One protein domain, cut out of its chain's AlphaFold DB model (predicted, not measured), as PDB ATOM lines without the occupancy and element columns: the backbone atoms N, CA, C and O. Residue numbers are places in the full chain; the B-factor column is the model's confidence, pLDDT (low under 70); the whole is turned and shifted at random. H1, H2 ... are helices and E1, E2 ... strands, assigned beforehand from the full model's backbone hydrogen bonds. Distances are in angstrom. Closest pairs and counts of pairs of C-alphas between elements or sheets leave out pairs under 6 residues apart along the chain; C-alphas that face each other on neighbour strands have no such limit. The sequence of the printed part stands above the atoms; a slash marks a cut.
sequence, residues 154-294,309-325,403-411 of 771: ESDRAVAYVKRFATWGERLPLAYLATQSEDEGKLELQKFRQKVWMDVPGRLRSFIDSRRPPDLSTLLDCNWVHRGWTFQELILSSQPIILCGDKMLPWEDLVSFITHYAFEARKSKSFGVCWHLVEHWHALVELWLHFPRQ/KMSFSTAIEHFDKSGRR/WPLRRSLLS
ATOM      1  N   GLU A 154       4.441 -34.411 -13.738       90.62
ATOM      2  CA  GLU A 154       5.438 -34.686 -12.695       90.62
ATOM      3  C   GLU A 154       6.751 -33.959 -12.984       90.62
ATOM      4  O   GLU A 154       7.259 -33.215 -12.141       90.62
ATOM      5  N   SER A 155       7.280 -34.134 -14.198       91.38
ATOM      6  CA  SER A 155       8.532 -33.498 -14.605       91.38
ATOM      7  C   SER A 155       8.398 -31.972 -14.648       91.38
ATOM      8  O   SER A 155       9.320 -31.254 -14.260       91.38
ATOM      9  N   ASP A 156       7.217 -31.463 -15.009       92.62
ATOM     10  CA  ASP A 156       6.900 -30.037 -15.023       92.62
ATOM     11  C   ASP A 156       6.901 -29.454 -13.608       92.62
ATOM     12  O   ASP A 156       7.498 -28.396 -13.366       92.62
ATOM     13  N   ARG A 157       6.282 -30.161 -12.650       90.25
ATOM     14  CA  ARG A 157       6.325 -29.806 -11.223       90.25
ATOM     15  C   ARG A 157       7.755 -29.838 -10.692       90.25
ATOM     16  O   ARG A 157       8.143 -28.911  -9.976       90.25
ATOM     17  N   ALA A 158       8.547 -30.843 -11.067       89.88
ATOM     18  CA  ALA A 158       9.947 -30.953 -10.668       89.88
ATOM     19  C   ALA A 158      10.783 -29.781 -11.213       89.88
ATOM     20  O   ALA A 158      11.469 -29.109 -10.443       89.88
ATOM     21  N   VAL A 159      10.674 -29.455 -12.508       90.81
ATOM     22  CA  VAL A 159      11.372 -28.307 -13.116       90.81
ATOM     23  C   VAL A 159      10.941 -26.992 -12.468       90.81
ATOM     24  O   VAL A 159      11.789 -26.155 -12.146       90.81
ATOM     25  N   ALA A 160       9.639 -26.797 -12.236       88.44
ATOM     26  CA  ALA A 160       9.126 -25.608 -11.560       88.44
ATOM     27  C   ALA A 160       9.649 -25.496 -10.119       88.44
ATOM     28  O   ALA A 160       9.994 -24.397  -9.679       88.44
ATOM     29  N   TYR A 161       9.758 -26.617  -9.401       85.75
ATOM     30  CA  TYR A 161      10.321 -26.661  -8.055       85.75
ATOM     31  C   TYR A 161      11.812 -26.313  -8.054       85.75
ATOM     32  O   TYR A 161      12.221 -25.452  -7.276       85.75
ATOM     33  N   VAL A 162      12.614 -26.916  -8.941       86.12
ATOM     34  CA  VAL A 162      14.055 -26.626  -9.058       86.12
ATOM     35  C   VAL A 162      14.281 -25.154  -9.389       86.12
ATOM     36  O   VAL A 162      15.056 -24.493  -8.701       86.12
ATOM     37  N   LYS A 163      13.549 -24.602 -10.365       84.12
ATOM     38  CA  LYS A 163      13.604 -23.169 -10.687       84.12
ATOM     39  C   LYS A 163      13.227 -22.314  -9.498       84.12
ATOM     40  O   LYS A 163      14.007 -21.464  -9.098       84.12
ATOM     41  N   ARG A 164      12.062 -22.570  -8.888       77.75
ATOM     42  CA  ARG A 164      11.627 -21.830  -7.702       77.75
ATOM     43  C   ARG A 164      12.666 -21.932  -6.599       77.75
ATOM     44  O   ARG A 164      12.797 -20.986  -5.858       77.75
ATOM     45  N   PHE A 165      13.398 -23.024  -6.456       75.69
ATOM     46  CA  PHE A 165      14.436 -23.133  -5.443       75.69
ATOM     47  C   PHE A 165      15.709 -22.345  -5.792       75.69
ATOM     48  O   PHE A 165      16.340 -21.756  -4.906       75.69
ATOM     49  N   ALA A 166      16.094 -22.366  -7.067       70.12
ATOM     50  CA  ALA A 166      17.332 -21.797  -7.576       70.12
ATOM     51  C   ALA A 166      17.267 -20.289  -7.839       70.12
ATOM     52  O   ALA A 166      18.237 -19.590  -7.569       70.12
ATOM     53  N   THR A 167      16.127 -19.763  -8.302       57.44
ATOM     54  CA  THR A 167      15.959 -18.358  -8.720       57.44
ATOM     55  C   THR A 167      15.876 -17.371  -7.554       57.44
ATOM     56  O   THR A 167      15.425 -16.239  -7.723       57.44
ATOM     57  N   TRP A 168      16.271 -17.789  -6.353       55.69
ATOM     58  CA  TRP A 168      16.171 -16.972  -5.154       55.69
ATOM     59  C   TRP A 168      17.395 -16.074  -5.038       55.69
ATOM     60  O   TRP A 168      18.368 -16.410  -4.358       55.69
ATOM     61  N   GLY A 169      17.343 -14.955  -5.765       49.22
ATOM     62  CA  GLY A 169      18.391 -13.941  -5.773       49.22
ATOM     63  C   GLY A 169      19.024 -13.586  -7.118       49.22
ATOM     64  O   GLY A 169      20.020 -12.880  -7.120       49.22
ATOM     65  N   GLU A 170      18.427 -13.989  -8.238       56.34
ATOM     66  CA  GLU A 170      19.064 -14.114  -9.560       56.34
ATOM     67  C   GLU A 170      19.909 -15.370  -9.720       56.34
ATOM     68  O   GLU A 170      20.262 -16.058  -8.766       56.34
ATOM     69  N   ARG A 171      20.158 -15.689 -10.986       64.81
ATOM     70  CA  ARG A 171      20.934 -16.820 -11.460       64.81
ATOM     71  C   ARG A 171      22.406 -16.433 -11.467       64.81
ATOM     72  O   ARG A 171      22.749 -15.381 -11.999       64.81
ATOM     73  N   LEU A 172      23.257 -17.249 -10.849       66.75
ATOM     74  CA  LEU A 172      24.699 -17.015 -10.835       66.75
ATOM     75  C   LEU A 172      25.225 -17.290 -12.245       66.75
ATOM     76  O   LEU A 172      25.192 -18.454 -12.640       66.75
ATOM     77  N   PRO A 173      25.699 -16.281 -12.995       67.69
ATOM     78  CA  PRO A 173      26.018 -16.466 -14.399       67.69
ATOM     79  C   PRO A 173      27.440 -17.034 -14.516       67.69
ATOM     80  O   PRO A 173      28.369 -16.343 -14.931       67.69
ATOM     81  N   LEU A 174      27.618 -18.290 -14.089       68.06
ATOM     82  CA  LEU A 174      28.879 -19.042 -14.038       68.06
ATOM     83  C   LEU A 174      29.642 -18.921 -15.360       68.06
ATOM     84  O   LEU A 174      30.829 -18.590 -15.372       68.06
ATOM     85  N   ALA A 175      28.931 -19.133 -16.469       63.28
ATOM     86  CA  ALA A 175      29.491 -19.085 -17.815       63.28
ATOM     87  C   ALA A 175      29.960 -17.684 -18.229       63.28
ATOM     88  O   ALA A 175      31.014 -17.525 -18.847       63.28
ATOM     89  N   TYR A 176      29.193 -16.659 -17.864       65.69
ATOM     90  CA  TYR A 176      29.544 -15.270 -18.129       65.69
ATOM     91  C   TYR A 176      30.754 -14.846 -17.287       65.69
ATOM     92  O   TYR A 176      31.741 -14.354 -17.823       65.69
ATOM     93  N   LEU A 177      30.718 -15.104 -15.976       59.38
ATOM     94  CA  LEU A 177      31.765 -14.688 -15.040       59.38
ATOM     95  C   LEU A 177      33.136 -15.234 -15.431       59.38
ATOM     96  O   LEU A 177      34.130 -14.538 -15.279       59.38
ATOM     97  N   ALA A 178      33.195 -16.456 -15.950       58.69
ATOM     98  CA  ALA A 178      34.463 -17.068 -16.317       58.69
ATOM     99  C   ALA A 178      34.990 -16.658 -17.708       58.69
ATOM    100  O   ALA A 178      36.122 -16.996 -18.042       58.69
ATOM    101  N   THR A 179      34.198 -15.957 -18.527       60.47
ATOM    102  CA  THR A 179      34.587 -15.553 -19.895       60.47
ATOM    103  C   THR A 179      34.871 -14.059 -20.043       60.47
ATOM    104  O   THR A 179      35.534 -13.667 -21.004       60.47
ATOM    105  N   GLN A 180      34.387 -13.226 -19.120       63.94
ATOM    106  CA  GLN A 180      34.530 -11.774 -19.204       63.94
ATOM    107  C   GLN A 180      35.852 -11.239 -18.645       63.94
ATOM    108  O   GLN A 180      36.591 -11.933 -17.949       63.94
ATOM    109  N   SER A 181      36.133  -9.967 -18.947       61.50
ATOM    110  CA  SER A 181      37.216  -9.222 -18.302       61.50
ATOM    111  C   SER A 181      37.026  -9.152 -16.782       61.50
ATOM    112  O   SER A 181      35.912  -9.287 -16.268       61.50
ATOM    113  N   GLU A 182      38.117  -8.923 -16.044       62.88
ATOM    114  CA  GLU A 182      38.067  -8.897 -14.581       62.88
ATOM    115  C   GLU A 182      37.076  -7.836 -14.057       62.88
ATOM    116  O   GLU A 182      36.341  -8.086 -13.100       62.88
ATOM    117  N   ASP A 183      37.000  -6.680 -14.719       64.75
ATOM    118  CA  ASP A 183      36.115  -5.575 -14.345       64.75
ATOM    119  C   ASP A 183      34.632  -5.875 -14.618       64.75
ATOM    120  O   ASP A 183      33.778  -5.623 -13.760       64.75
ATOM    121  N   GLU A 184      34.306  -6.470 -15.769       67.56
ATOM    122  CA  GLU A 184      32.935  -6.878 -16.113       67.56
ATOM    123  C   GLU A 184      32.448  -8.029 -15.227       67.56
ATOM    124  O   GLU A 184      31.321  -7.996 -14.722       67.56
ATOM    125  N   GLY A 185      33.314  -9.016 -14.964       67.19
ATOM    126  CA  GLY A 185      33.030 -10.120 -14.049       67.19
ATOM    127  C   GLY A 185      32.768  -9.631 -12.621       67.19
ATOM    128  O   GLY A 185      31.773 -10.019 -12.002       67.19
ATOM    129  N   LYS A 186      33.594  -8.703 -12.113       68.94
ATOM    130  CA  LYS A 186      33.377  -8.042 -10.810       68.94
ATOM    131  C   LYS A 186      32.045  -7.287 -10.772       68.94
ATOM    132  O   LYS A 186      31.326  -7.380  -9.773       68.94
ATOM    133  N   LEU A 187      31.707  -6.556 -11.838       71.56
ATOM    134  CA  LEU A 187      30.474  -5.772 -11.924       71.56
ATOM    135  C   LEU A 187      29.224  -6.661 -11.925       71.56
ATOM    136  O   LEU A 187      28.300  -6.404 -11.150       71.56
ATOM    137  N   GLU A 188      29.184  -7.709 -12.750       71.50
ATOM    138  CA  GLU A 188      28.048  -8.638 -12.762       71.50
ATOM    139  C   GLU A 188      27.923  -9.397 -11.445       71.50
ATOM    140  O   GLU A 188      26.821  -9.519 -10.907       71.50
ATOM    141  N   LEU A 189      29.041  -9.808 -10.838       69.88
ATOM    142  CA  LEU A 189      28.992 -10.425  -9.518       69.88
ATOM    143  C   LEU A 189      28.447  -9.464  -8.459       69.88
ATOM    144  O   LEU A 189      27.698  -9.865  -7.567       69.88
ATOM    145  N   GLN A 190      28.783  -8.177  -8.547       70.06
ATOM    146  CA  GLN A 190      28.244  -7.160  -7.654       70.06
ATOM    147  C   GLN A 190      26.735  -6.949  -7.865       70.06
ATOM    148  O   GLN A 190      26.002  -6.873  -6.874       70.06
ATOM    149  N   LYS A 191      26.261  -6.898  -9.120       71.94
ATOM    150  CA  LYS A 191      24.825  -6.821  -9.455       71.94
ATOM    151  C   LYS A 191      24.072  -8.032  -8.913       71.94
ATOM    152  O   LYS A 191      23.066  -7.862  -8.223       71.94
ATOM    153  N   PHE A 192      24.611  -9.228  -9.140       71.38
ATOM    154  CA  PHE A 192      24.098 -10.476  -8.589       71.38
ATOM    155  C   PHE A 192      24.004 -10.401  -7.060       71.38
ATOM    156  O   PHE A 192      22.922 -10.535  -6.498       71.38
ATOM    157  N   ARG A 193      25.097 -10.065  -6.359       69.62
ATOM    158  CA  ARG A 193      25.121  -9.939  -4.885       69.62
ATOM    159  C   ARG A 193      24.083  -8.956  -4.349       69.62
ATOM    160  O   ARG A 193      23.511  -9.192  -3.283       69.62
ATOM    161  N   GLN A 194      23.857  -7.851  -5.053       67.69
ATOM    162  CA  GLN A 194      22.863  -6.857  -4.667       67.69
ATOM    163  C   GLN A 194      21.436  -7.393  -4.813       67.69
ATOM    164  O   GLN A 194      20.626  -7.205  -3.906       67.69
ATOM    165  N   LYS A 195      21.134  -8.098  -5.904       67.88
ATOM    166  CA  LYS A 195      19.806  -8.675  -6.144       67.88
ATOM    167  C   LYS A 195      19.529  -9.897  -5.272       67.88
ATOM    168  O   LYS A 195      18.447  -9.978  -4.696       67.88
ATOM    169  N   VAL A 196      20.535 -10.745  -5.032       64.56
ATOM    170  CA  VAL A 196      20.490 -11.806  -4.016       64.56
ATOM    171  C   VAL A 196      20.054 -11.236  -2.677       64.56
ATOM    172  O   VAL A 196      19.168 -11.776  -2.017       64.56
ATOM    173  N   TRP A 197      20.654 -10.122  -2.266       63.97
ATOM    174  CA  TRP A 197      20.320  -9.476  -1.005       63.97
ATOM    175  C   TRP A 197      18.878  -8.939  -0.952       63.97
ATOM    176  O   TRP A 197      18.262  -8.998   0.107       63.97
ATOM    177  N   MET A 198      18.303  -8.488  -2.068       62.69
ATOM    178  CA  MET A 198      16.911  -8.016  -2.109       62.69
ATOM    179  C   MET A 198      15.881  -9.148  -1.916       62.69
ATOM    180  O   MET A 198      14.771  -8.883  -1.465       62.69
ATOM    181  N   ASP A 199      16.252 -10.409  -2.167       64.94
ATOM    182  CA  ASP A 199      15.366 -11.583  -2.059       64.94
ATOM    183  C   ASP A 199      15.456 -12.328  -0.702       64.94
ATOM    184  O   ASP A 199      15.296 -13.545  -0.567       64.94
ATOM    185  N   VAL A 200      15.758 -11.592   0.368       60.69
ATOM    186  CA  VAL A 200      15.776 -12.111   1.749       60.69
ATOM    187  C   VAL A 200      14.423 -12.703   2.206       60.69
ATOM    188  O   VAL A 200      14.440 -13.787   2.802       60.69
ATOM    189  N   PRO A 201      13.259 -12.078   1.925       61.72
ATOM    190  CA  PRO A 201      11.952 -12.622   2.310       61.72
ATOM    191  C   PRO A 201      11.614 -13.937   1.609       61.72
ATOM    192  O   PRO A 201      10.985 -14.800   2.224       61.72
ATOM    193  N   GLY A 202      12.068 -14.094   0.356       62.25
ATOM    194  CA  GLY A 202      12.087 -15.363  -0.354       62.25
ATOM    195  C   GLY A 202      12.783 -16.383   0.524       62.25
ATOM    196  O   GLY A 202      12.104 -17.195   1.145       62.25
ATOM    197  N   ARG A 203      14.111 -16.279   0.687       60.75
ATOM    198  CA  ARG A 203      14.974 -17.248   1.412       60.75
ATOM    199  C   ARG A 203      14.431 -17.732   2.749       60.75
ATOM    200  O   ARG A 203      14.403 -18.947   2.978       60.75
ATOM    201  N   LEU A 204      13.916 -16.823   3.570       58.50
ATOM    202  CA  LEU A 204      13.296 -17.171   4.846       58.50
ATOM    203  C   LEU A 204      12.067 -18.085   4.677       58.50
ATOM    204  O   LEU A 204      11.920 -19.059   5.411       58.50
ATOM    205  N   ARG A 205      11.226 -17.841   3.663       60.19
ATOM    206  CA  ARG A 205      10.062 -18.677   3.341       60.19
ATOM    207  C   ARG A 205      10.453 -20.100   2.918       60.19
ATOM    208  O   ARG A 205       9.722 -21.003   3.281       60.19
ATOM    209  N   SER A 206      11.579 -20.347   2.232       57.00
ATOM    210  CA  SER A 206      12.013 -21.733   1.889       57.00
ATOM    211  C   SER A 206      12.549 -22.505   3.078       57.00
ATOM    212  O   SER A 206      12.383 -23.716   3.141       57.00
ATOM    213  N   PHE A 207      13.195 -21.804   4.013       55.38
ATOM    214  CA  PHE A 207      13.678 -22.427   5.239       55.38
ATOM    215  C   PHE A 207      12.500 -22.948   6.074       55.38
ATOM    216  O   PHE A 207      12.621 -23.956   6.761       55.38
ATOM    217  N   ILE A 208      11.352 -22.270   5.967       53.72
ATOM    218  CA  ILE A 208      10.084 -22.642   6.602       53.72
ATOM    219  C   ILE A 208       9.298 -23.654   5.739       53.72
ATOM    220  O   ILE A 208       8.707 -24.590   6.268       53.72
ATOM    221  N   ASP A 209       9.301 -23.498   4.412       55.34
ATOM    222  CA  ASP A 209       8.623 -24.360   3.430       55.34
ATOM    223  C   ASP A 209       9.536 -25.534   3.031       55.34
ATOM    224  O   ASP A 209       9.808 -25.780   1.857       55.34
ATOM    225  N   SER A 210      10.032 -26.280   4.024       53.62
ATOM    226  CA  SER A 210      10.836 -27.498   3.854       53.62
ATOM    227  C   SER A 210       9.978 -28.692   3.404       53.62
ATOM    228  O   SER A 210      10.061 -29.794   3.955       53.62
ATOM    229  N   ARG A 211       9.093 -28.478   2.422       57.62
ATOM    230  CA  ARG A 211       8.317 -29.551   1.795       57.62
ATOM    231  C   ARG A 211       9.244 -30.398   0.932       57.62
ATOM    232  O   ARG A 211      10.106 -29.867   0.228       57.62
ATOM    233  N   ARG A 212       9.040 -31.719   0.978       64.88
ATOM    234  CA  ARG A 212       9.719 -32.677   0.095       64.88
ATOM    235  C   ARG A 212       9.565 -32.216  -1.364       64.88
ATOM    236  O   ARG A 212       8.453 -31.826  -1.725       64.88
ATOM    237  N   PRO A 213      10.633 -32.248  -2.182       67.44
ATOM    238  CA  PRO A 213      10.510 -31.927  -3.597       67.44
ATOM    239  C   PRO A 213       9.558 -32.946  -4.240       67.44
ATOM    240  O   PRO A 213       9.826 -34.147  -4.134       67.44
ATOM    241  N   PRO A 214       8.441 -32.512  -4.844       71.31
ATOM    242  CA  PRO A 214       7.556 -33.427  -5.544       71.31
ATOM    243  C   PRO A 214       8.267 -33.963  -6.789       71.31
ATOM    244  O   PRO A 214       8.926 -33.204  -7.499       71.31
ATOM    245  N   ASP A 215       8.145 -35.269  -7.019       80.69
ATOM    246  CA  ASP A 215       8.423 -35.950  -8.288       80.69
ATOM    247  C   ASP A 215       9.820 -35.759  -8.905       80.69
ATOM    248  O   ASP A 215      10.039 -36.053 -10.077       80.69
ATOM    249  N   LEU A 216      10.806 -35.317  -8.122       84.00
ATOM    250  CA  LEU A 216      12.160 -35.032  -8.604       84.00
ATOM    251  C   LEU A 216      12.865 -36.259  -9.215       84.00
ATOM    252  O   LEU A 216      13.723 -36.094 -10.081       84.00
ATOM    253  N   SER A 217      12.493 -37.480  -8.819       83.44
ATOM    254  CA  SER A 217      12.986 -38.703  -9.463       83.44
ATOM    255  C   SER A 217      12.654 -38.753 -10.954       83.44
ATOM    256  O   SER A 217      13.495 -39.200 -11.716       83.44
ATOM    257  N   THR A 218      11.505 -38.228 -11.392       85.62
ATOM    258  CA  THR A 218      11.112 -38.227 -12.817       85.62
ATOM    259  C   THR A 218      12.020 -37.360 -13.688       85.62
ATOM    260  O   THR A 218      12.214 -37.650 -14.863       85.62
ATOM    261  N   LEU A 219      12.606 -36.305 -13.110       88.12
ATOM    262  CA  LEU A 219      13.556 -35.434 -13.797       88.12
ATOM    263  C   LEU A 219      14.976 -36.013 -13.768       88.12
ATOM    264  O   LEU A 219      15.716 -35.903 -14.743       88.12
ATOM    265  N   LEU A 220      15.379 -36.580 -12.627       86.56
ATOM    266  CA  LEU A 220      16.752 -37.024 -12.412       86.56
ATOM    267  C   LEU A 220      17.018 -38.444 -12.943       86.56
ATOM    268  O   LEU A 220      18.152 -38.723 -13.324       86.56
ATOM    269  N   ASP A 221      16.015 -39.322 -12.986       85.94
ATOM    270  CA  ASP A 221      16.107 -40.698 -13.494       85.94
ATOM    271  C   ASP A 221      15.566 -40.762 -14.925       85.94
ATOM    272  O   ASP A 221      14.432 -41.160 -15.183       85.94
ATOM    273  N   CYS A 222      16.368 -40.267 -15.865       85.31
ATOM    274  CA  CYS A 222      16.004 -40.175 -17.274       85.31
ATOM    275  C   CYS A 222      16.984 -40.958 -18.149       85.31
ATOM    276  O   CYS A 222      18.171 -41.061 -17.849       85.31
ATOM    277  N   ASN A 223      16.531 -41.442 -19.305       87.12
ATOM    278  CA  ASN A 223      17.377 -42.222 -20.221       87.12
ATOM    279  C   ASN A 223      18.655 -41.480 -20.652       87.12
ATOM    280  O   ASN A 223      19.670 -42.102 -20.956       87.12
ATOM    281  N   TRP A 224      18.626 -40.143 -20.651       91.12
ATOM    282  CA  TRP A 224      19.791 -39.315 -20.946       91.12
ATOM    283  C   TRP A 224      20.937 -39.512 -19.947       91.12
ATOM    284  O   TRP A 224      22.092 -39.602 -20.370       91.12
ATOM    285  N   VAL A 225      20.644 -39.611 -18.641       86.06
ATOM    286  CA  VAL A 225      21.687 -39.749 -17.608       86.06
ATOM    287  C   VAL A 225      22.393 -41.102 -17.691       86.06
ATOM    288  O   VAL A 225      23.576 -41.206 -17.369       86.06
ATOM    289  N   HIS A 226      21.684 -42.107 -18.205       83.12
ATOM    290  CA  HIS A 226      22.173 -43.470 -18.374       83.12
ATOM    291  C   HIS A 226      22.958 -43.683 -19.675       83.12
ATOM    292  O   HIS A 226      23.554 -44.737 -19.826       83.12
ATOM    293  N   ARG A 227      23.021 -42.734 -20.621       86.12
ATOM    294  CA  ARG A 227      23.815 -42.890 -21.863       86.12
ATOM    295  C   ARG A 227      25.295 -42.563 -21.613       86.12
ATOM    296  O   ARG A 227      25.619 -41.546 -21.005       86.12
ATOM    297  N   GLY A 228      26.212 -43.404 -22.101       84.88
ATOM    298  CA  GLY A 228      27.664 -43.231 -21.916       84.88
ATOM    299  C   GLY A 228      28.203 -41.906 -22.459       84.88
ATOM    300  O   GLY A 228      28.774 -41.114 -21.709       84.88
ATOM    301  N   TRP A 229      27.948 -41.633 -23.742       88.50
ATOM    302  CA  TRP A 229      28.434 -40.435 -24.437       88.50
ATOM    303  C   TRP A 229      28.009 -39.122 -23.782       88.50
ATOM    304  O   TRP A 229      28.820 -38.202 -23.688       88.50
ATOM    305  N   THR A 230      26.802 -39.056 -23.207       90.31
ATOM    306  CA  THR A 230      26.276 -37.816 -22.608       90.31
ATOM    307  C   THR A 230      27.122 -37.311 -21.435       90.31
ATOM    308  O   THR A 230      27.050 -36.133 -21.083       90.31
ATOM    309  N   PHE A 231      27.978 -38.164 -20.857       89.19
ATOM    310  CA  PHE A 231      28.963 -37.753 -19.863       89.19
ATOM    311  C   PHE A 231      29.996 -36.793 -20.458       89.19
ATOM    312  O   PHE A 231      30.179 -35.693 -19.940       89.19
ATOM    313  N   GLN A 232      30.635 -37.178 -21.567       89.62
ATOM    314  CA  GLN A 232      31.596 -36.328 -22.270       89.62
ATOM    315  C   GLN A 232      30.940 -35.026 -22.726       89.62
ATOM    316  O   GLN A 232      31.495 -33.946 -22.524       89.62
ATOM    317  N   GLU A 233      29.749 -35.139 -23.306       93.00
ATOM    318  CA  GLU A 233      28.994 -34.019 -23.867       93.00
ATOM    319  C   GLU A 233      28.726 -32.954 -22.798       93.00
ATOM    320  O   GLU A 233      29.061 -31.783 -22.982       93.00
ATOM    321  N   LEU A 234      28.208 -33.368 -21.635       92.06
ATOM    322  CA  LEU A 234      27.927 -32.460 -20.528       92.06
ATOM    323  C   LEU A 234      29.204 -31.847 -19.952       92.06
ATOM    324  O   LEU A 234      29.282 -30.627 -19.811       92.06
ATOM    325  N   ILE A 235      30.190 -32.675 -19.593       89.06
ATOM    326  CA  ILE A 235      31.375 -32.226 -18.852       89.06
ATOM    327  C   ILE A 235      32.200 -31.218 -19.655       89.06
ATOM    328  O   ILE A 235      32.648 -30.215 -19.093       89.06
ATOM    329  N   LEU A 236      32.365 -31.454 -20.958       88.56
ATOM    330  CA  LEU A 236      33.150 -30.583 -21.831       88.56
ATOM    331  C   LEU A 236      32.437 -29.277 -22.180       88.56
ATOM    332  O   LEU A 236      33.101 -28.276 -22.443       88.56
ATOM    333  N   SER A 237      31.105 -29.267 -22.163       89.62
ATOM    334  CA  SER A 237      30.334 -28.081 -22.523       89.62
ATOM    335  C   SER A 237      30.497 -26.929 -21.526       89.62
ATOM    336  O   SER A 237      30.687 -27.117 -20.316       89.62
ATOM    337  N   SER A 238      30.393 -25.708 -22.051       82.69
ATOM    338  CA  SER A 238      30.494 -24.474 -21.265       82.69
ATOM    339  C   SER A 238      29.133 -23.955 -20.794       82.69
ATOM    340  O   SER A 238      29.046 -23.381 -19.711       82.69
ATOM    341  N   GLN A 239      28.068 -24.164 -21.578       86.44
ATOM    342  CA  GLN A 239      26.724 -23.659 -21.273       86.44
ATOM    343  C   GLN A 239      25.636 -24.713 -21.528       86.44
ATOM    344  O   GLN A 239      24.982 -24.680 -22.572       86.44
ATOM    345  N   PRO A 240      25.409 -25.654 -20.596       92.69
ATOM    346  CA  PRO A 240      24.295 -26.582 -20.714       92.69
ATOM    347  C   PRO A 240      22.947 -25.900 -20.426       92.69
ATOM    348  O   PRO A 240      22.810 -25.065 -19.525       92.69
ATOM    349  N   ILE A 241      21.917 -26.305 -21.163       93.75
ATOM    350  CA  ILE A 241      20.512 -25.989 -20.909       93.75
ATOM    351  C   ILE A 241      19.729 -27.291 -21.002       93.75
ATOM    352  O   ILE A 241      19.766 -27.973 -22.021       93.75
ATOM    353  N   ILE A 242      19.002 -27.623 -19.943       95.25
ATOM    354  CA  ILE A 242      18.182 -28.826 -19.877       95.25
ATOM    355  C   ILE A 242      16.809 -28.535 -20.485       95.25
ATOM    356  O   ILE A 242      16.172 -27.532 -20.163       95.25
ATOM    357  N   LEU A 243      16.339 -29.432 -21.339       95.50
ATOM    358  CA  LEU A 243      15.028 -29.435 -21.968       95.50
ATOM    359  C   LEU A 243      14.295 -30.719 -21.563       95.50
ATOM    360  O   LEU A 243      14.825 -31.822 -21.706       95.50
ATOM    361  N   CYS A 244      13.076 -30.567 -21.054       94.88
ATOM    362  CA  CYS A 244      12.186 -31.665 -20.686       94.88
ATOM    363  C   CYS A 244      10.771 -31.278 -21.121       94.88
ATOM    364  O   CYS A 244      10.181 -30.356 -20.556       94.88
ATOM    365  N   GLY A 245      10.259 -31.910 -22.179       93.25
ATOM    366  CA  GLY A 245       9.030 -31.452 -22.833       93.25
ATOM    367  C   GLY A 245       9.145 -30.014 -23.352       93.25
ATOM    368  O   GLY A 245      10.083 -29.677 -24.069       93.25
ATOM    369  N   ASP A 246       8.192 -29.157 -22.982       91.75
ATOM    370  CA  ASP A 246       8.188 -27.722 -23.306       91.75
ATOM    371  C   ASP A 246       8.912 -26.865 -22.243       91.75
ATOM    372  O   ASP A 246       9.045 -25.638 -22.383       91.75
ATOM    373  N   LYS A 247       9.384 -27.493 -21.156       94.25
ATOM    374  CA  LYS A 247      10.077 -26.818 -20.062       94.25
ATOM    375  C   LYS A 247      11.576 -26.776 -20.315       94.25
ATOM    376  O   LYS A 247      12.214 -27.739 -20.722       94.25
ATOM    377  N   MET A 248      12.147 -25.624 -19.987       93.44
ATOM    378  CA  MET A 248      13.578 -25.356 -20.079       93.44
ATOM    379  C   MET A 248      14.132 -25.115 -18.682       93.44
ATOM    380  O   MET A 248      13.679 -24.178 -18.028       93.44
ATOM    381  N   LEU A 249      15.105 -25.897 -18.237       91.62
ATOM    382  CA  LEU A 249      15.811 -25.734 -16.974       91.62
ATOM    383  C   LEU A 249      17.267 -25.300 -17.235       91.62
ATOM    384  O   LEU A 249      18.085 -26.080 -17.715       91.62
ATOM    385  N   PRO A 250      17.620 -24.050 -16.912       89.88
ATOM    386  CA  PRO A 250      19.001 -23.630 -16.701       89.88
ATOM    387  C   PRO A 250      19.907 -24.629 -15.966       89.88
ATOM    388  O   PRO A 250      19.568 -25.078 -14.872       89.88
ATOM    389  N   TRP A 251      21.110 -24.894 -16.490       89.88
ATOM    390  CA  TRP A 251      22.088 -25.728 -15.777       89.88
ATOM    391  C   TRP A 251      22.497 -25.149 -14.419       89.88
ATOM    392  O   TRP A 251      22.550 -25.862 -13.425       89.88
ATOM    393  N   GLU A 252      22.719 -23.839 -14.350       84.19
ATOM    394  CA  GLU A 252      23.110 -23.140 -13.116       84.19
ATOM    395  C   GLU A 252      22.046 -23.252 -12.011       84.19
ATOM    396  O   GLU A 252      22.382 -23.314 -10.821       84.19
ATOM    397  N   ASP A 253      20.770 -23.346 -12.400       85.88
ATOM    398  CA  ASP A 253      19.679 -23.574 -11.455       85.88
ATOM    399  C   ASP A 253      19.756 -24.994 -10.885       85.88
ATOM    400  O   ASP A 253      19.655 -25.187  -9.670       85.88
ATOM    401  N   LEU A 254      20.012 -25.987 -11.744       88.31
ATOM    402  CA  LEU A 254      20.208 -27.368 -11.312       88.31
ATOM    403  C   LEU A 254      21.451 -27.512 -10.421       88.31
ATOM    404  O   LEU A 254      21.371 -28.164  -9.384       88.31
ATOM    405  N   VAL A 255      22.571 -26.864 -10.761       86.06
ATOM    406  CA  VAL A 255      23.798 -26.834  -9.943       86.06
ATOM    407  C   VAL A 255      23.499 -26.307  -8.540       86.06
ATOM    408  O   VAL A 255      23.848 -26.939  -7.537       86.06
ATOM    409  N   SER A 256      22.810 -25.167  -8.455       78.94
ATOM    410  CA  SER A 256      22.447 -24.535  -7.180       78.94
ATOM    411  C   SER A 256      21.522 -25.418  -6.344       78.94
ATOM    412  O   SER A 256      21.671 -25.515  -5.122       78.94
ATOM    413  N   PHE A 257      20.577 -26.086  -7.004       83.69
ATOM    414  CA  PHE A 257      19.658 -27.011  -6.363       83.69
ATOM    415  C   PHE A 257      20.363 -28.277  -5.857       83.69
ATOM    416  O   PHE A 257      20.283 -28.577  -4.667       83.69
ATOM    417  N   ILE A 258      21.089 -28.991  -6.720       85.00
ATOM    418  CA  ILE A 258      21.714 -30.286  -6.416       85.00
ATOM    419  C   ILE A 258      22.793 -30.159  -5.337       85.00
ATOM    420  O   ILE A 258      22.814 -30.968  -4.410       85.00
ATOM    421  N   THR A 259      23.651 -29.135  -5.396       78.56
ATOM    422  CA  THR A 259      24.692 -28.904  -4.369       78.56
ATOM    423  C   THR A 259      24.088 -28.694  -2.982       78.56
ATOM    424  O   THR A 259      24.567 -29.248  -1.990       78.56
ATOM    425  N   HIS A 260      22.992 -27.938  -2.891       76.44
ATOM    426  CA  HIS A 260      22.292 -27.748  -1.626       76.44
ATOM    427  C   HIS A 260      21.539 -29.006  -1.190       76.44
ATOM    428  O   HIS A 260      21.644 -29.419  -0.035       76.44
ATOM    429  N   TYR A 261      20.785 -29.615  -2.103       77.44
ATOM    430  CA  TYR A 261      19.948 -30.766  -1.797       77.44
ATOM    431  C   TYR A 261      20.786 -31.961  -1.335       77.44
ATOM    432  O   TYR A 261      20.473 -32.560  -0.310       77.44
ATOM    433  N   ALA A 262      21.909 -32.247  -2.001       75.44
ATOM    434  CA  ALA A 262      22.839 -33.298  -1.593       75.44
ATOM    435  C   ALA A 262      23.439 -33.048  -0.198       75.44
ATOM    436  O   ALA A 262      23.644 -33.984   0.577       75.44
ATOM    437  N   PHE A 263      23.711 -31.788   0.157       71.31
ATOM    438  CA  PHE A 263      24.225 -31.442   1.480       71.31
ATOM    439  C   PHE A 263      23.196 -31.658   2.595       71.31
ATOM    440  O   PHE A 263      23.531 -32.232   3.633       71.31
ATOM    441  N   GLU A 264      21.950 -31.233   2.382       68.50
ATOM    442  CA  GLU A 264      20.869 -31.430   3.353       68.50
ATOM    443  C   GLU A 264      20.473 -32.909   3.468       68.50
ATOM    444  O   GLU A 264      20.288 -33.425   4.574       68.50
ATOM    445  N   ALA A 265      20.453 -33.638   2.350       65.69
ATOM    446  CA  ALA A 265      20.181 -35.072   2.335       65.69
ATOM    447  C   ALA A 265      21.246 -35.922   3.043       65.69
ATOM    448  O   ALA A 265      20.905 -36.950   3.624       65.69
ATOM    449  N   ARG A 266      22.497 -35.457   3.164       61.75
ATOM    450  CA  ARG A 266      23.495 -36.102   4.046       61.75
ATOM    451  C   ARG A 266      23.197 -35.949   5.539       61.75
ATOM    452  O   ARG A 266      23.706 -36.735   6.336       61.75
ATOM    453  N   LYS A 267      22.429 -34.932   5.943       57.19
ATOM    454  CA  LYS A 267      22.129 -34.651   7.358       57.19
ATOM    455  C   LYS A 267      20.838 -35.301   7.850       57.19
ATOM    456  O   LYS A 267      20.718 -35.531   9.052       57.19
ATOM    457  N   SER A 268      19.880 -35.581   6.965       52.28
ATOM    458  CA  SER A 268      18.553 -36.084   7.339       52.28
ATOM    459  C   SER A 268      18.208 -37.402   6.640       52.28
ATOM    460  O   SER A 268      18.450 -37.579   5.453       52.28
ATOM    461  N   LYS A 269      17.617 -38.339   7.394       47.25
ATOM    462  CA  LYS A 269      17.317 -39.718   6.962       47.25
ATOM    463  C   LYS A 269      16.027 -39.871   6.136       47.25
ATOM    464  O   LYS A 269      15.679 -40.994   5.797       47.25
ATOM    465  N   SER A 270      15.282 -38.799   5.848       50.34
ATOM    466  CA  SER A 270      13.915 -38.902   5.298       50.34
ATOM    467  C   SER A 270      13.676 -38.096   4.013       50.34
ATOM    468  O   SER A 270      12.757 -37.268   3.955       50.34
ATOM    469  N   PHE A 271      14.477 -38.325   2.974       54.62
ATOM    470  CA  PHE A 271      14.235 -37.730   1.658       54.62
ATOM    471  C   PHE A 271      13.525 -38.713   0.719       54.62
ATOM    472  O   PHE A 271      13.824 -39.900   0.709       54.62
ATOM    473  N   GLY A 272      12.536 -38.210  -0.027       54.81
ATOM    474  CA  GLY A 272      11.653 -38.997  -0.904       54.81
ATOM    475  C   GLY A 272      12.227 -39.312  -2.289       54.81
ATOM    476  O   GLY A 272      11.480 -39.753  -3.150       54.81
ATOM    477  N   VAL A 273      13.518 -39.063  -2.514       62.50
ATOM    478  CA  VAL A 273      14.232 -39.377  -3.761       62.50
ATOM    479  C   VAL A 273      15.393 -40.285  -3.419       62.50
ATOM    480  O   VAL A 273      16.034 -40.106  -2.380       62.50
ATOM    481  N   CYS A 274      15.672 -41.258  -4.284       67.12
ATOM    482  CA  CYS A 274      16.743 -42.195  -4.020       67.12
ATOM    483  C   CYS A 274      18.096 -41.472  -3.980       67.12
ATOM    484  O   CYS A 274      18.465 -40.748  -4.904       67.12
ATOM    485  N   TRP A 275      18.832 -41.654  -2.880       68.56
ATOM    486  CA  TRP A 275      20.075 -40.927  -2.613       68.56
ATOM    487  C   TRP A 275      21.125 -41.117  -3.719       68.56
ATOM    488  O   TRP A 275      21.821 -40.163  -4.054       68.56
ATOM    489  N   HIS A 276      21.193 -42.308  -4.326       67.12
ATOM    490  CA  HIS A 276      22.146 -42.600  -5.403       67.12
ATOM    491  C   HIS A 276      21.970 -41.656  -6.599       67.12
ATOM    492  O   HIS A 276      22.948 -41.207  -7.180       67.12
ATOM    493  N   LEU A 277      20.726 -41.303  -6.917       72.56
ATOM    494  CA  LEU A 277      20.397 -40.449  -8.046       72.56
ATOM    495  C   LEU A 277      20.882 -39.019  -7.791       72.56
ATOM    496  O   LEU A 277      21.542 -38.405  -8.622       72.56
ATOM    497  N   VAL A 278      20.635 -38.508  -6.585       76.88
ATOM    498  CA  VAL A 278      21.132 -37.196  -6.148       76.88
ATOM    499  C   VAL A 278      22.660 -37.176  -6.111       76.88
ATOM    500  O   VAL A 278      23.270 -36.195  -6.529       76.88
ATOM    501  N   GLU A 279      23.284 -38.248  -5.626       74.94
ATOM    502  CA  GLU A 279      24.739 -38.391  -5.575       74.94
ATOM    503  C   GLU A 279      25.362 -38.430  -6.975       74.94
ATOM    504  O   GLU A 279      26.377 -37.768  -7.197       74.94
ATOM    505  N   HIS A 280      24.723 -39.114  -7.929       76.81
ATOM    506  CA  HIS A 280      25.125 -39.145  -9.335       76.81
ATOM    507  C   HIS A 280      25.151 -37.730  -9.923       76.81
ATOM    508  O   HIS A 280      26.189 -37.261 -10.393       76.81
ATOM    509  N   TRP A 281      24.030 -37.010  -9.845       84.81
ATOM    510  CA  TRP A 281      23.938 -35.639 -10.355       84.81
ATOM    511  C   TRP A 281      24.880 -34.683  -9.624       84.81
ATOM    512  O   TRP A 281      25.482 -33.813 -10.250       84.81
ATOM    513  N   HIS A 282      25.069 -34.862  -8.316       82.25
ATOM    514  CA  HIS A 282      26.038 -34.084  -7.552       82.25
ATOM    515  C   HIS A 282      27.467 -34.322  -8.045       82.25
ATOM    516  O   HIS A 282      28.224 -33.369  -8.187       82.25
ATOM    517  N   ALA A 283      27.843 -35.566  -8.347       78.19
ATOM    518  CA  ALA A 283      29.161 -35.874  -8.887       78.19
ATOM    519  C   ALA A 283      29.380 -35.253 -10.279       78.19
ATOM    520  O   ALA A 283      30.464 -34.730 -10.536       78.19
ATOM    521  N   LEU A 284      28.355 -35.239 -11.143       85.06
ATOM    522  CA  LEU A 284      28.402 -34.536 -12.434       85.06
ATOM    523  C   LEU A 284      28.586 -33.029 -12.256       85.06
ATOM    524  O   LEU A 284      29.422 -32.431 -12.928       85.06
ATOM    525  N   VAL A 285      27.829 -32.422 -11.338       87.19
ATOM    526  CA  VAL A 285      27.911 -30.988 -11.031       87.19
ATOM    527  C   VAL A 285      29.293 -30.617 -10.496       87.19
ATOM    528  O   VAL A 285      29.896 -29.669 -10.994       87.19
ATOM    529  N   GLU A 286      29.817 -31.375  -9.532       81.25
ATOM    530  CA  GLU A 286      31.165 -31.172  -8.993       81.25
ATOM    531  C   GLU A 286      32.214 -31.287 -10.102       81.25
ATOM    532  O   GLU A 286      33.042 -30.394 -10.275       81.25
ATOM    533  N   LEU A 287      32.157 -32.353 -10.907       82.38
ATOM    534  CA  LEU A 287      33.118 -32.543 -11.986       82.38
ATOM    535  C   LEU A 287      33.031 -31.403 -13.007       82.38
ATOM    536  O   LEU A 287      34.060 -30.849 -13.370       82.38
ATOM    537  N   TRP A 288      31.825 -30.989 -13.402       87.44
ATOM    538  CA  TRP A 288      31.608 -29.895 -14.349       87.44
ATOM    539  C   TRP A 288      32.116 -28.540 -13.824       87.44
ATOM    540  O   TRP A 288      32.757 -27.805 -14.581       87.44
ATOM    541  N   LEU A 289      31.887 -28.216 -12.543       81.94
ATOM    542  CA  LEU A 289      32.358 -26.973 -11.904       81.94
ATOM    543  C   LEU A 289      33.887 -26.871 -11.879       81.94
ATOM    544  O   LEU A 289      34.452 -25.781 -12.011       81.94
ATOM    545  N   HIS A 290      34.543 -28.014 -11.704       79.44
ATOM    546  CA  HIS A 290      35.984 -28.113 -11.527       79.44
ATOM    547  C   HIS A 290      36.737 -28.488 -12.801       79.44
ATOM    548  O   HIS A 290      37.965 -28.411 -12.824       79.44
ATOM    549  N   PHE A 291      36.025 -28.850 -13.867       81.94
ATOM    550  CA  PHE A 291      36.634 -29.208 -15.136       81.94
ATOM    551  C   PHE A 291      37.358 -28.004 -15.767       81.94
ATOM    552  O   PHE A 291      36.758 -26.925 -15.879       81.94
ATOM    553  N   PRO A 292      38.629 -28.150 -16.184       77.50
ATOM    554  CA  PRO A 292      39.386 -27.068 -16.791       77.50
ATOM    555  C   PRO A 292      38.976 -26.892 -18.259       77.50
ATOM    556  O   PRO A 292      38.930 -27.853 -19.026       77.50
ATOM    557  N   ARG A 293      38.695 -25.653 -18.666       77.12
ATOM    558  CA  ARG A 293      38.249 -25.293 -20.019       77.12
ATOM    559  C   ARG A 293      39.184 -24.266 -20.641       77.12
ATOM    560  O   ARG A 293      39.736 -23.414 -19.945       77.12
ATOM    561  N   GLN A 294      39.357 -24.358 -21.956       65.44
ATOM    562  CA  GLN A 294      40.068 -23.349 -22.743       65.44
ATOM    563  C   GLN A 294      39.175 -22.118 -22.942       65.44
ATOM    564  O   GLN A 294      37.963 -22.251 -23.081       65.44
ATOM    565  N   LYS A 309      44.163 -22.844 -19.298       59.69
ATOM    566  CA  LYS A 309      42.894 -23.503 -18.930       59.69
ATOM    567  C   LYS A 309      42.494 -23.169 -17.494       59.69
ATOM    568  O   LYS A 309      43.299 -23.310 -16.581       59.69
ATOM    569  N   MET A 310      41.238 -22.775 -17.286       68.75
ATOM    570  CA  MET A 310      40.689 -22.436 -15.964       68.75
ATOM    571  C   MET A 310      39.393 -23.213 -15.714       68.75
ATOM    572  O   MET A 310      38.755 -23.666 -16.659       68.75
ATOM    573  N   SER A 311      38.997 -23.401 -14.455       73.88
ATOM    574  CA  SER A 311      37.684 -23.958 -14.094       73.88
ATOM    575  C   SER A 311      36.739 -22.859 -13.591       73.88
ATOM    576  O   SER A 311      37.201 -21.812 -13.131       73.88
ATOM    577  N   PHE A 312      35.423 -23.103 -13.604       74.56
ATOM    578  CA  PHE A 312      34.439 -22.163 -13.041       74.56
ATOM    579  C   PHE A 312      34.687 -21.889 -11.557       74.56
ATOM    580  O   PHE A 312      34.561 -20.755 -11.099       74.56
ATOM    581  N   SER A 313      35.083 -22.925 -10.816       71.69
ATOM    582  CA  SER A 313      35.423 -22.818  -9.396       71.69
ATOM    583  C   SER A 313      36.570 -21.835  -9.142       71.69
ATOM    584  O   SER A 313      36.437 -20.915  -8.335       71.69
ATOM    585  N   THR A 314      37.653 -21.946  -9.918       69.81
ATOM    586  CA  THR A 314      38.819 -21.063  -9.822       69.81
ATOM    587  C   THR A 314      38.464 -19.637 -10.238       69.81
ATOM    588  O   THR A 314      38.880 -18.689  -9.574       69.81
ATOM    589  N   ALA A 315      37.672 -19.473 -11.306       68.81
ATOM    590  CA  ALA A 315      37.225 -18.157 -11.762       68.81
ATOM    591  C   ALA A 315      36.427 -17.438 -10.662       68.81
ATOM    592  O   ALA A 315      36.679 -16.278 -10.353       68.81
ATOM    593  N   ILE A 316      35.512 -18.143  -9.994       69.19
ATOM    594  CA  ILE A 316      34.671 -17.554  -8.946       69.19
ATOM    595  C   ILE A 316      35.430 -17.313  -7.645       69.19
ATOM    596  O   ILE A 316      35.168 -16.305  -6.988       69.19
ATOM    597  N   GLU A 317      36.383 -18.172  -7.271       68.62
ATOM    598  CA  GLU A 317      37.261 -17.914  -6.122       68.62
ATOM    599  C   GLU A 317      38.009 -16.579  -6.279       68.62
ATOM    600  O   GLU A 317      38.120 -15.815  -5.313       68.62
ATOM    601  N   HIS A 318      38.478 -16.279  -7.495       63.53
ATOM    602  CA  HIS A 318      39.138 -15.010  -7.814       63.53
ATOM    603  C   HIS A 318      38.212 -13.807  -7.570       63.53
ATOM    604  O   HIS A 318      38.597 -12.825  -6.926       63.53
ATOM    605  N   PHE A 319      36.946 -13.909  -7.988       60.44
ATOM    606  CA  PHE A 319      35.964 -12.842  -7.789       60.44
ATOM    607  C   PHE A 319      35.411 -12.744  -6.345       60.44
ATOM    608  O   PHE A 319      35.122 -11.636  -5.884       60.44
ATOM    609  N   ASP A 320      35.296 -13.844  -5.582       63.34
ATOM    610  CA  ASP A 320      34.818 -13.810  -4.178       63.34
ATOM    611  C   ASP A 320      35.793 -13.043  -3.269       63.34
ATOM    612  O   ASP A 320      35.361 -12.287  -2.393       63.34
ATOM    613  N   LYS A 321      37.109 -13.163  -3.510       60.28
ATOM    614  CA  LYS A 321      38.148 -12.480  -2.714       60.28
ATOM    615  C   LYS A 321      38.128 -10.952  -2.855       60.28
ATOM    616  O   LYS A 321      38.545 -10.261  -1.929       60.28
ATOM    617  N   SER A 322      37.633 -10.416  -3.973       52.28
ATOM    618  CA  SER A 322      37.681  -8.978  -4.291       52.28
ATOM    619  C   SER A 322      36.366  -8.221  -4.043       52.28
ATOM    620  O   SER A 322      36.344  -6.987  -4.017       52.28
ATOM    621  N   GLY A 323      35.249  -8.919  -3.821       55.88
ATOM    622  CA  GLY A 323      33.932  -8.284  -3.791       55.88
ATOM    623  C   GLY A 323      33.557  -7.597  -2.462       55.88
ATOM    624  O   GLY A 323      33.518  -8.228  -1.402       55.88
ATOM    625  N   ARG A 324      33.112  -6.331  -2.525       57.00
ATOM    626  CA  ARG A 324      32.555  -5.578  -1.376       57.00
ATOM    627  C   ARG A 324      31.216  -6.153  -0.881       57.00
ATOM    628  O   ARG A 324      30.405  -6.637  -1.665       57.00
ATOM    629  N   ARG A 325      30.934  -6.031   0.425       58.97
ATOM    630  CA  ARG A 325      29.640  -6.441   1.015       58.97
ATOM    631  C   ARG A 325      28.461  -5.666   0.390       58.97
ATOM    632  O   ARG A 325      28.606  -4.450   0.178       58.97
ATOM    633  N   TRP A 403      26.028 -21.815   1.631       61.66
ATOM    634  CA  TRP A 403      27.225 -22.497   2.139       61.66
ATOM    635  C   TRP A 403      27.621 -23.773   1.370       61.66
ATOM    636  O   TRP A 403      28.806 -23.932   1.088       61.66
ATOM    637  N   PRO A 404      26.689 -24.662   0.949       65.38
ATOM    638  CA  PRO A 404      27.050 -25.855   0.179       65.38
ATOM    639  C   PRO A 404      27.647 -25.533  -1.194       65.38
ATOM    640  O   PRO A 404      28.728 -26.015  -1.503       65.38
ATOM    641  N   LEU A 405      26.999 -24.661  -1.975       70.25
ATOM    642  CA  LEU A 405      27.487 -24.247  -3.293       70.25
ATOM    643  C   LEU A 405      28.807 -23.474  -3.175       70.25
ATOM    644  O   LEU A 405      29.729 -23.701  -3.950       70.25
ATOM    645  N   ARG A 406      28.929 -22.602  -2.164       71.06
ATOM    646  CA  ARG A 406      30.183 -21.905  -1.853       71.06
ATOM    647  C   ARG A 406      31.305 -22.894  -1.535       71.06
ATOM    648  O   ARG A 406      32.426 -22.721  -1.995       71.06
ATOM    649  N   ARG A 407      31.008 -23.937  -0.759       70.31
ATOM    650  CA  ARG A 407      31.969 -24.984  -0.410       70.31
ATOM    651  C   ARG A 407      32.405 -25.791  -1.631       70.31
ATOM    652  O   ARG A 407      33.593 -26.070  -1.728       70.31
ATOM    653  N   SER A 408      31.480 -26.139  -2.524       71.81
ATOM    654  CA  SER A 408      31.796 -26.776  -3.807       71.81
ATOM    655  C   SER A 408      32.716 -25.879  -4.635       71.81
ATOM    656  O   SER A 408      33.828 -26.269  -4.961       71.81
ATOM    657  N   LEU A 409      32.332 -24.617  -4.853       70.50
ATOM    658  CA  LEU A 409      33.111 -23.652  -5.638       70.50
ATOM    659  C   LEU A 409      34.507 -23.350  -5.067       70.50
ATOM    660  O   LEU A 409      35.420 -23.087  -5.835       70.50
ATOM    661  N   LEU A 410      34.685 -23.371  -3.745       66.94
ATOM    662  CA  LEU A 410      35.954 -23.033  -3.082       66.94
ATOM    663  C   LEU A 410      36.734 -24.272  -2.600       66.94
ATOM    664  O   LEU A 410      37.629 -24.165  -1.755       66.94
ATOM    665  N   SER A 411      36.370 -25.464  -3.076       64.12
ATOM    666  CA  SER A 411      37.041 -26.713  -2.717       64.12
ATOM    667  C   SER A 411      38.457 -26.771  -3.306       64.12
ATOM    668  O   SER A 411      38.649 -26.543  -4.498       64.12
TER     669      SER A 411
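What this domain is: This is residues 154 to 294, 309 to 325 and 403 to 411 of the 771 residues of the protein "HET domain-containing protein" of Oidiodendron maius Zn (UniProt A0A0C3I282). A body of crossed helices is built round H7, with H8 crossing it on one side, H10 and H1 packed on it, and the small hairpin E1 and E2 beside H1 and the first turn of H7. H3 and H4 run as an arc along the outside; H3 joins the body through H2 and H9, while H4 touches no helix. The printed part has 167 residues, mostly helix, in the order H1 to H6, E1, E2, H7 to H10, and E1 and E2 form an antiparallel two-stranded sheet. It is compact, with a radius of gyration of the C-alphas of 16.0 A and spans of 42 by 41 by 32 A.

Where its parts are: H1, residues 154 to 166, begins with C-alpha 154 at (5.438, -34.686, -12.695) and is 18.3 A long. H2 is residues 174 to 177, H3 residues 182 to 198, 24.6 A, H4 residues 200 to 208, H5 residues 216 to 220 and H6 residues 229 to 236. E1 is residues 240 to 244 and E2 residues 247 to 250. H7, residues 251 to 265, is 20.5 A long, and H8, residues 275 to 290, 22.3 A. H9 is residues 312 to 322, and H10, residues 403 to 409, ends with C-alpha 409 at (33.111, -23.652, -5.638).

How they stand to each other: H8 is the hub, touching five helices, among them H7 at a steep tilt of 50 degrees, opposite ways, with C-alphas of Ile 258 and His 282 closest at 5.9 A. With residues 277 to 281 alone it touches H5, closest at Leu 220 and Leu 277, C-alphas 6.6 A apart. With residues 284 to 288 alone it touches H6, closest at Ile 235 and Trp 288, C-alphas 5.1 A apart. H7 touches H10, with C-alphas of His 260 and Pro 404 closest at 5.4 A. H1 and H7 touch about perpendicular, at 88 degrees, through residues 162 to 166 and 253 to 257 alone; their closest C-alphas, of Ala 166 and Asp 253, are 4.9 A apart. In the hairpin E1 and E2, N 242 and O 249 are within hydrogen-bond range at 2.9 A. H9 touches H3 about perpendicular, at 80 degrees, with C-alphas of Lys 186 and Phe 319 closest at 6.2 A. H2 touches H9, with C-alphas of Leu 174 and Phe 312 closest at 6.5 A. Every O i to N i+4 pair is within range in H1, H3, H4, H5, H6, H8 and H10, against 10 of 11 in H7 and 6 of 7 in H9; H2 is too short for one.

The domain as a whole: The farthest C-alphas, of Asp 183 and Ser 270, are 44.6 A apart. Residues 295 to 308 and 326 to 402 are not printed, with C-alpha gaps of 4.7 A and 16.3 A across the cuts. Of the links printed whole, none is long. Mean pLDDT of the printed part is 73.9; 74 residues are under 70, among them 167 to 186, 193 to 213 and 264 to 276.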